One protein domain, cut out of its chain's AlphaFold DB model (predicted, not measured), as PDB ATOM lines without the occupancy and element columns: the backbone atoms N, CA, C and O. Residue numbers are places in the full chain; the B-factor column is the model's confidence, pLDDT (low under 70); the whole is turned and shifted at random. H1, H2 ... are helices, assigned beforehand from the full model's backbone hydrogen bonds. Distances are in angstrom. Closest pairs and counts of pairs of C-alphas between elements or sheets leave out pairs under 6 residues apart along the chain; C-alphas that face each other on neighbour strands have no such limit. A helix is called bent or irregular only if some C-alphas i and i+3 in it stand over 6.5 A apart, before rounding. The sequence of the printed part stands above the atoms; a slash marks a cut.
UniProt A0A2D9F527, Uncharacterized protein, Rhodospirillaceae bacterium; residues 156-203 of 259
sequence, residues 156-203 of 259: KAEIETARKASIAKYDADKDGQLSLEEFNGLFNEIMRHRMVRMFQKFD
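AT A GLANCE: This is residues 156 to 203 of the 259 residues of an uncharacterized protein of Rhodospirillaceae bacterium (UniProt A0A2D9F527). Two helices make an open corner, like a wide V or L: the end of H1 meets the first arm of the longer, bent helix H2, and the loop of residues 171 to 179 joins them at the corner. Both limbs stick out from the corner with their far parts, residues 156 to 163 of H1 and residues 187 to 203, of which 187 to 202 belong to H2. The printed part has 48 residues with two named helices, H1 then H2 along the chain, and no named strand; its class is all helix. It is loose, with a radius of gyration of the C-alphas of 13.8 A, and flat, spanning 40 by 26 by 12 A.

IN THESE COORDINATES: The longest helix, H2, covers residues 180 to 202. By its hydrogen bonds it was assigned as one helix, but it is bent: C-alphas 190 and 193 are 6.8 A apart. Arm H2a, residues 180 to 190, measures 15.2 A from first to last C-alpha and begins at C-alpha 180, (26.353, 24.646, 15.192). Arm H2b, residues 193 to 202, measures 14.5 A and ends at C-alpha 202, (7.851, 6.786, 2.712). H1, residues 156 to 170, measures 21.5 A and begins at C-alpha 156, (44.071, 18.783, -3.226).

HOW THE PARTS SIT: H2a and H2b stand at a steep tilt of 65 degrees. H1 touches H2a with residue 170 alone; the closest C-alphas, those of Tyr 170 and Glu 182, are 6.3 A apart. Their lines are about perpendicular, at 74 degrees. H1 and H2b are apart. Every O i to N i+4 pair is within hydrogen-bond range in H2a and H2b, and 10 of 11 are in H1.

THE WHOLE: The two C-alphas farthest apart, those of Ala 157 and Asp 203, are 42.3 A apart. The printed part has no cut, and the link from H1 to H2, 9 residues, is short. The mean pLDDT of the printed part is 80.9, and no printed residue is under 70.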
ATOM      1  N   LYS A 156      44.247  18.325  -4.621       78.94
ATOM      2  CA  LYS A 156      44.071  18.783  -3.226       78.94
ATOM      3  C   LYS A 156      43.812  20.292  -3.140       78.94
ATOM      4  O   LYS A 156      43.036  20.721  -2.292       78.94
ATOM      5  N   ALA A 157      44.430  21.074  -4.026       78.12
ATOM      6  CA  ALA A 157      44.237  22.519  -4.092       78.12
ATOM      7  C   ALA A 157      42.798  22.885  -4.506       78.12
ATOM      8  O   ALA A 157      42.210  23.806  -3.937       78.12
ATOM      9  N   GLU A 158      42.191  22.131  -5.423       73.88
ATOM     10  CA  GLU A 158      40.780  22.298  -5.809       73.88
ATOM     11  C   GLU A 158      39.823  21.922  -4.681       73.88
ATOM     12  O   GLU A 158      38.867  22.643  -4.409       73.88
ATOM     13  N   ILE A 159      40.120  20.860  -3.929       74.06
ATOM     14  CA  ILE A 159      39.326  20.504  -2.745       74.06
ATOM     15  C   ILE A 159      39.415  21.604  -1.682       74.06
ATOM     16  O   ILE A 159      38.403  21.970  -1.083       74.06
ATOM     17  N   GLU A 160      40.606  22.148  -1.425       78.00
ATOM     18  CA  GLU A 160      40.789  23.214  -0.436       78.00
ATOM     19  C   GLU A 160      40.108  24.520  -0.848       78.00
ATOM     20  O   GLU A 160      39.483  25.172  -0.009       78.00
ATOM     21  N   THR A 161      40.190  24.896  -2.123       79.50
ATOM     22  CA  THR A 161      39.510  26.089  -2.652       79.50
ATOM     23  C   THR A 161      37.995  25.911  -2.647       79.50
ATOM     24  O   THR A 161      37.294  26.788  -2.141       79.50
ATOM     25  N   ALA A 162      37.482  24.752  -3.070       74.88
ATOM     26  CA  ALA A 162      36.061  24.420  -2.983       74.88
ATOM     27  C   ALA A 162      35.563  24.396  -1.530       74.88
ATOM     28  O   ALA A 162      34.466  24.880  -1.236       74.88
ATOM     29  N   ARG A 163      36.371  23.890  -0.590       72.69
ATOM     30  CA  ARG A 163      36.046  23.879   0.844       72.69
ATOM     31  C   ARG A 163      36.012  25.287   1.425       72.69
ATOM     32  O   ARG A 163      35.050  25.616   2.109       72.69
ATOM     33  N   LYS A 164      37.011  26.124   1.135       77.50
ATOM     34  CA  LYS A 164      37.038  27.531   1.571       77.50
ATOM     35  C   LYS A 164      35.869  28.319   0.985       77.50
ATOM     36  O   LYS A 164      35.200  29.033   1.720       77.50
ATOM     37  N   ALA A 165      35.570  28.128  -0.300       77.31
ATOM     38  CA  ALA A 165      34.418  28.742  -0.953       77.31
ATOM     39  C   ALA A 165      33.084  28.244  -0.376       77.31
ATOM     40  O   ALA A 165      32.114  28.992  -0.347       77.31
ATOM     41  N   SER A 166      33.024  26.992   0.082       72.69
ATOM     42  CA  SER A 166      31.838  26.450   0.747       72.69
ATOM     43  C   SER A 166      31.676  27.024   2.149       72.69
ATOM     44  O   SER A 166      30.587  27.464   2.474       72.69
ATOM     45  N   ILE A 167      32.737  27.083   2.956       75.56
ATOM     46  CA  ILE A 167      32.678  27.665   4.307       75.56
ATOM     47  C   ILE A 167      32.302  29.147   4.216       75.56
ATOM     48  O   ILE A 167      31.305  29.541   4.798       75.56
ATOM     49  N   ALA A 168      32.970  29.928   3.362       78.81
ATOM     50  CA  ALA A 168      32.697  31.359   3.191       78.81
ATOM     51  C   ALA A 168      31.268  31.697   2.712       78.81
ATOM     52  O   ALA A 168      30.851  32.848   2.803       78.81
ATOM     53  N   LYS A 169      30.522  30.727   2.165       77.75
ATOM     54  CA  LYS A 169      29.115  30.919   1.775       77.75
ATOM     55  C   LYS A 169      28.144  30.829   2.952       77.75
ATOM     56  O   LYS A 169      27.045  31.361   2.834       77.75
ATOM     57  N   TYR A 170      28.512  30.132   4.026       74.25
ATOM     58  CA  TYR A 170      27.612  29.811   5.143       74.25
ATOM     59  C   TYR A 170      28.122  30.287   6.505       74.25
ATOM     60  O   TYR A 170      27.338  30.343   7.443       74.25
ATOM     61  N   ASP A 171      29.401  30.640   6.582       82.38
ATOM     62  CA  ASP A 171      30.045  31.343   7.685       82.38
ATOM     63  C   ASP A 171      29.594  32.818   7.663       82.38
ATOM     64  O   ASP A 171      30.069  33.635   6.862       82.38
ATOM     65  N   ALA A 172      28.574  33.124   8.466       79.06
ATOM     66  CA  ALA A 172      27.951  34.441   8.526       79.06
ATOM     67  C   ALA A 172      28.744  35.394   9.428       79.06
ATOM     68  O   ALA A 172      28.768  36.603   9.160       79.06
ATOM     69  N   ASP A 173      29.395  34.863  10.464       81.44
ATOM     70  CA  ASP A 173      30.238  35.636  11.381       81.44
ATOM     71  C   ASP A 173      31.679  35.847  10.870       81.44
ATOM     72  O   ASP A 173      32.379  36.747  11.352       81.44
ATOM     73  N   LYS A 174      32.057  35.143   9.796       82.06
ATOM     74  CA  LYS A 174      33.352  35.204   9.098       82.06
ATOM     75  C   LYS A 174      34.521  34.800   9.991       82.06
ATOM     76  O   LYS A 174      35.634  35.317   9.813       82.06
ATOM     77  N   ASP A 175      34.293  33.903  10.943       82.06
ATOM     78  CA  ASP A 175      35.327  33.413  11.852       82.06
ATOM     79  C   ASP A 175      36.192  32.285  11.241       82.06
ATOM     80  O   ASP A 175      37.215  31.885  11.815       82.06
ATOM     81  N   GLY A 176      35.837  31.817  10.036       75.25
ATOM     82  CA  GLY A 176      36.526  30.758   9.301       75.25
ATOM     83  C   GLY A 176      36.162  29.343   9.760       75.25
ATOM     84  O   GLY A 176      36.770  28.370   9.290       75.25
ATOM     85  N   GLN A 177      35.199  29.214  10.666       80.44
ATOM     86  CA  GLN A 177      34.609  27.978  11.159       80.44
ATOM     87  C   GLN A 177      33.109  27.973  10.825       80.44
ATOM     88  O   GLN A 177      32.588  28.857  10.162       80.44
ATOM     89  N   LEU A 178      32.427  26.877  11.150       81.81
ATOM     90  CA  LEU A 178      30.969  26.834  11.098       81.81
ATOM     91  C   LEU A 178      30.501  26.527  12.509       81.81
ATOM     92  O   LEU A 178      30.795  25.446  13.036       81.81
ATOM     93  N   SER A 179      29.784  27.470  13.108       85.94
ATOM     94  CA  SER A 179      29.064  27.233  14.356       85.94
ATOM     95  C   SER A 179      27.975  26.167  14.162       85.94
ATOM     96  O   SER A 179      27.624  25.780  13.042       85.94
ATOM     97  N   LEU A 180      27.417  25.652  15.263       85.31
ATOM     98  CA  LEU A 180      26.353  24.646  15.192       85.31
ATOM     99  C   LEU A 180      25.103  25.198  14.492       85.31
ATOM    100  O   LEU A 180      24.465  24.473  13.724       85.31
ATOM    101  N   GLU A 181      24.742  26.462  14.736       85.44
ATOM    102  CA  GLU A 181      23.618  27.102  14.053       85.44
ATOM    103  C   GLU A 181      23.859  27.239  12.541       85.44
ATOM    104  O   GLU A 181      22.986  26.868  11.748       85.44
ATOM    105  N   GLU A 182      25.044  27.687  12.123       83.81
ATOM    106  CA  GLU A 182      25.396  27.839  10.701       83.81
ATOM    107  C   GLU A 182      25.493  26.488   9.991       83.81
ATOM    108  O   GLU A 182      24.981  26.311   8.880       83.81
ATOM    109  N   PHE A 183      26.070  25.489  10.664       81.94
ATOM    110  CA  PHE A 183      26.114  24.123  10.162       81.94
ATOM    111  C   PHE A 183      24.711  23.531  10.008       81.94
ATOM    112  O   PHE A 183      24.445  22.868   9.009       81.94
ATOM    113  N   ASN A 184      23.793  23.785  10.947       84.62
ATOM    114  CA  ASN A 184      22.406  23.336  10.829       84.62
ATOM    115  C   ASN A 184      21.692  23.983   9.637       84.62
ATOM    116  O   ASN A 184      20.985  23.284   8.910       84.62
ATOM    117  N   GLY A 185      21.884  25.285   9.399       80.75
ATOM    118  CA  GLY A 185      21.328  25.973   8.227       80.75
ATOM    119  C   GLY A 185      21.832  25.371   6.913       80.75
ATOM    120  O   GLY A 185      21.035  24.973   6.059       80.75
ATOM    121  N   LEU A 186      23.151  25.203   6.800       79.06
ATOM    122  CA  LEU A 186      23.807  24.539   5.671       79.06
ATOM    123  C   LEU A 186      23.302  23.105   5.465       79.06
ATOM    124  O   LEU A 186      22.938  22.704   4.355       79.06
ATOM    125  N   PHE A 187      23.294  22.315   6.540       80.81
ATOM    126  CA  PHE A 187      22.883  20.918   6.508       80.81
ATOM    127  C   PHE A 187      21.428  20.800   6.081       80.81
ATOM    128  O   PHE A 187      21.124  19.982   5.217       80.81
ATOM    129  N   ASN A 188      20.545  21.637   6.624       83.94
ATOM    130  CA  ASN A 188      19.138  21.642   6.258       83.94
ATOM    131  C   ASN A 188      18.942  22.008   4.793       83.94
ATOM    132  O   ASN A 188      18.191  21.305   4.130       83.94
ATOM    133  N   GLU A 189      19.636  23.010   4.250       79.56
ATOM    134  CA  GLU A 189      19.494  23.392   2.837       79.56
ATOM    135  C   GLU A 189      19.952  22.268   1.892       79.56
ATOM    136  O   GLU A 189      19.212  21.840   1.001       79.56
ATOM    137  N   ILE A 190      21.136  21.698   2.145       77.69
ATOM    138  CA  ILE A 190      21.672  20.579   1.354       77.69
ATOM    139  C   ILE A 190      20.781  19.343   1.490       77.69
ATOM    140  O   ILE A 190      20.485  18.651   0.505       77.69
ATOM    141  N   MET A 191      20.366  19.033   2.717       80.50
ATOM    142  CA  MET A 191      19.563  17.854   2.989       80.50
ATOM    143  C   MET A 191      18.111  18.050   2.602       80.50
ATOM    144  O   MET A 191      17.469  17.038   2.372       80.50
ATOM    145  N   ARG A 192      17.583  19.266   2.421       85.38
ATOM    146  CA  ARG A 192      16.159  19.507   2.122       85.38
ATOM    147  C   ARG A 192      15.686  18.695   0.927       85.38
ATOM    148  O   ARG A 192      14.732  17.929   1.034       85.38
ATOM    149  N   HIS A 193      16.409  18.754  -0.189       79.81
ATOM    150  CA  HIS A 193      16.080  17.958  -1.377       79.81
ATOM    151  C   HIS A 193      16.213  16.447  -1.146       79.81
ATOM    152  O   HIS A 193      15.507  15.644  -1.761       79.81
ATOM    153  N   ARG A 194      17.129  16.018  -0.274       81.12
ATOM    154  CA  ARG A 194      17.274  14.607   0.106       81.12
ATOM    155  C   ARG A 194      16.157  14.160   1.048       81.12
ATOM    156  O   ARG A 194      15.652  13.061   0.860       81.12
ATOM    157  N   MET A 195      15.762  15.009   1.991       82.38
ATOM    158  CA  MET A 195      14.681  14.812   2.945       82.38
ATOM    159  C   MET A 195      13.351  14.726   2.217       82.38
ATOM    160  O   MET A 195      12.648  13.753   2.424       82.38
ATOM    161  N   VAL A 196      13.059  15.630   1.276       87.44
ATOM    162  CA  VAL A 196      11.851  15.558   0.433       87.44
ATOM    163  C   VAL A 196      11.822  14.261  -0.376       87.44
ATOM    164  O   VAL A 196      10.826  13.550  -0.357       87.44
ATOM    165  N   ARG A 197      12.927  13.886  -1.036       86.81
ATOM    166  CA  ARG A 197      12.991  12.618  -1.787       86.81
ATOM    167  C   ARG A 197      12.891  11.378  -0.901       86.81
ATOM    168  O   ARG A 197      12.411  10.350  -1.359       86.81
ATOM    169  N   MET A 198      13.417  11.428   0.322       83.81
ATOM    170  CA  MET A 198      13.240  10.356   1.302       83.81
ATOM    171  C   MET A 198      11.784  10.298   1.743       83.81
ATOM    172  O   MET A 198      11.193   9.230   1.696       83.81
ATOM    173  N   PHE A 199      11.204  11.441   2.091       89.38
ATOM    174  CA  PHE A 199       9.827  11.582   2.528       89.38
ATOM    175  C   PHE A 199       8.855  11.025   1.488       89.38
ATOM    176  O   PHE A 199       8.109  10.116   1.804       89.38
ATOM    177  N   GLN A 200       8.992  11.411   0.218       88.81
ATOM    178  CA  GLN A 200       8.212  10.866  -0.906       88.81
ATOM    179  C   GLN A 200       8.394   9.355  -1.137       88.81
ATOM    180  O   GLN A 200       7.615   8.731  -1.847       88.81
ATOM    181  N   LYS A 201       9.462   8.743  -0.612       85.12
ATOM    182  CA  LYS A 201       9.629   7.280  -0.658       85.12
ATOM    183  C   LYS A 201       8.911   6.571   0.486       85.12
ATOM    184  O   LYS A 201       8.744   5.353   0.391       85.12
ATOM    185  N   PHE A 202       8.597   7.288   1.561       85.38
ATOM    186  CA  PHE A 202       7.851   6.786   2.712       85.38
ATOM    187  C   PHE A 202       6.357   7.083   2.568       85.38
ATOM    188  O   PHE A 202       5.574   6.156   2.726       85.38
ATOM    189  N   ASP A 203       6.012   8.316   2.198       89.38
ATOM    190  CA  ASP A 203       4.666   8.796   1.878       89.38
ATOM    191  C   ASP A 203       4.270   8.318   0.477       89.38
ATOM    192  O   ASP A 203       4.696   8.870  -0.545       89.38
TER     193      ASP A 203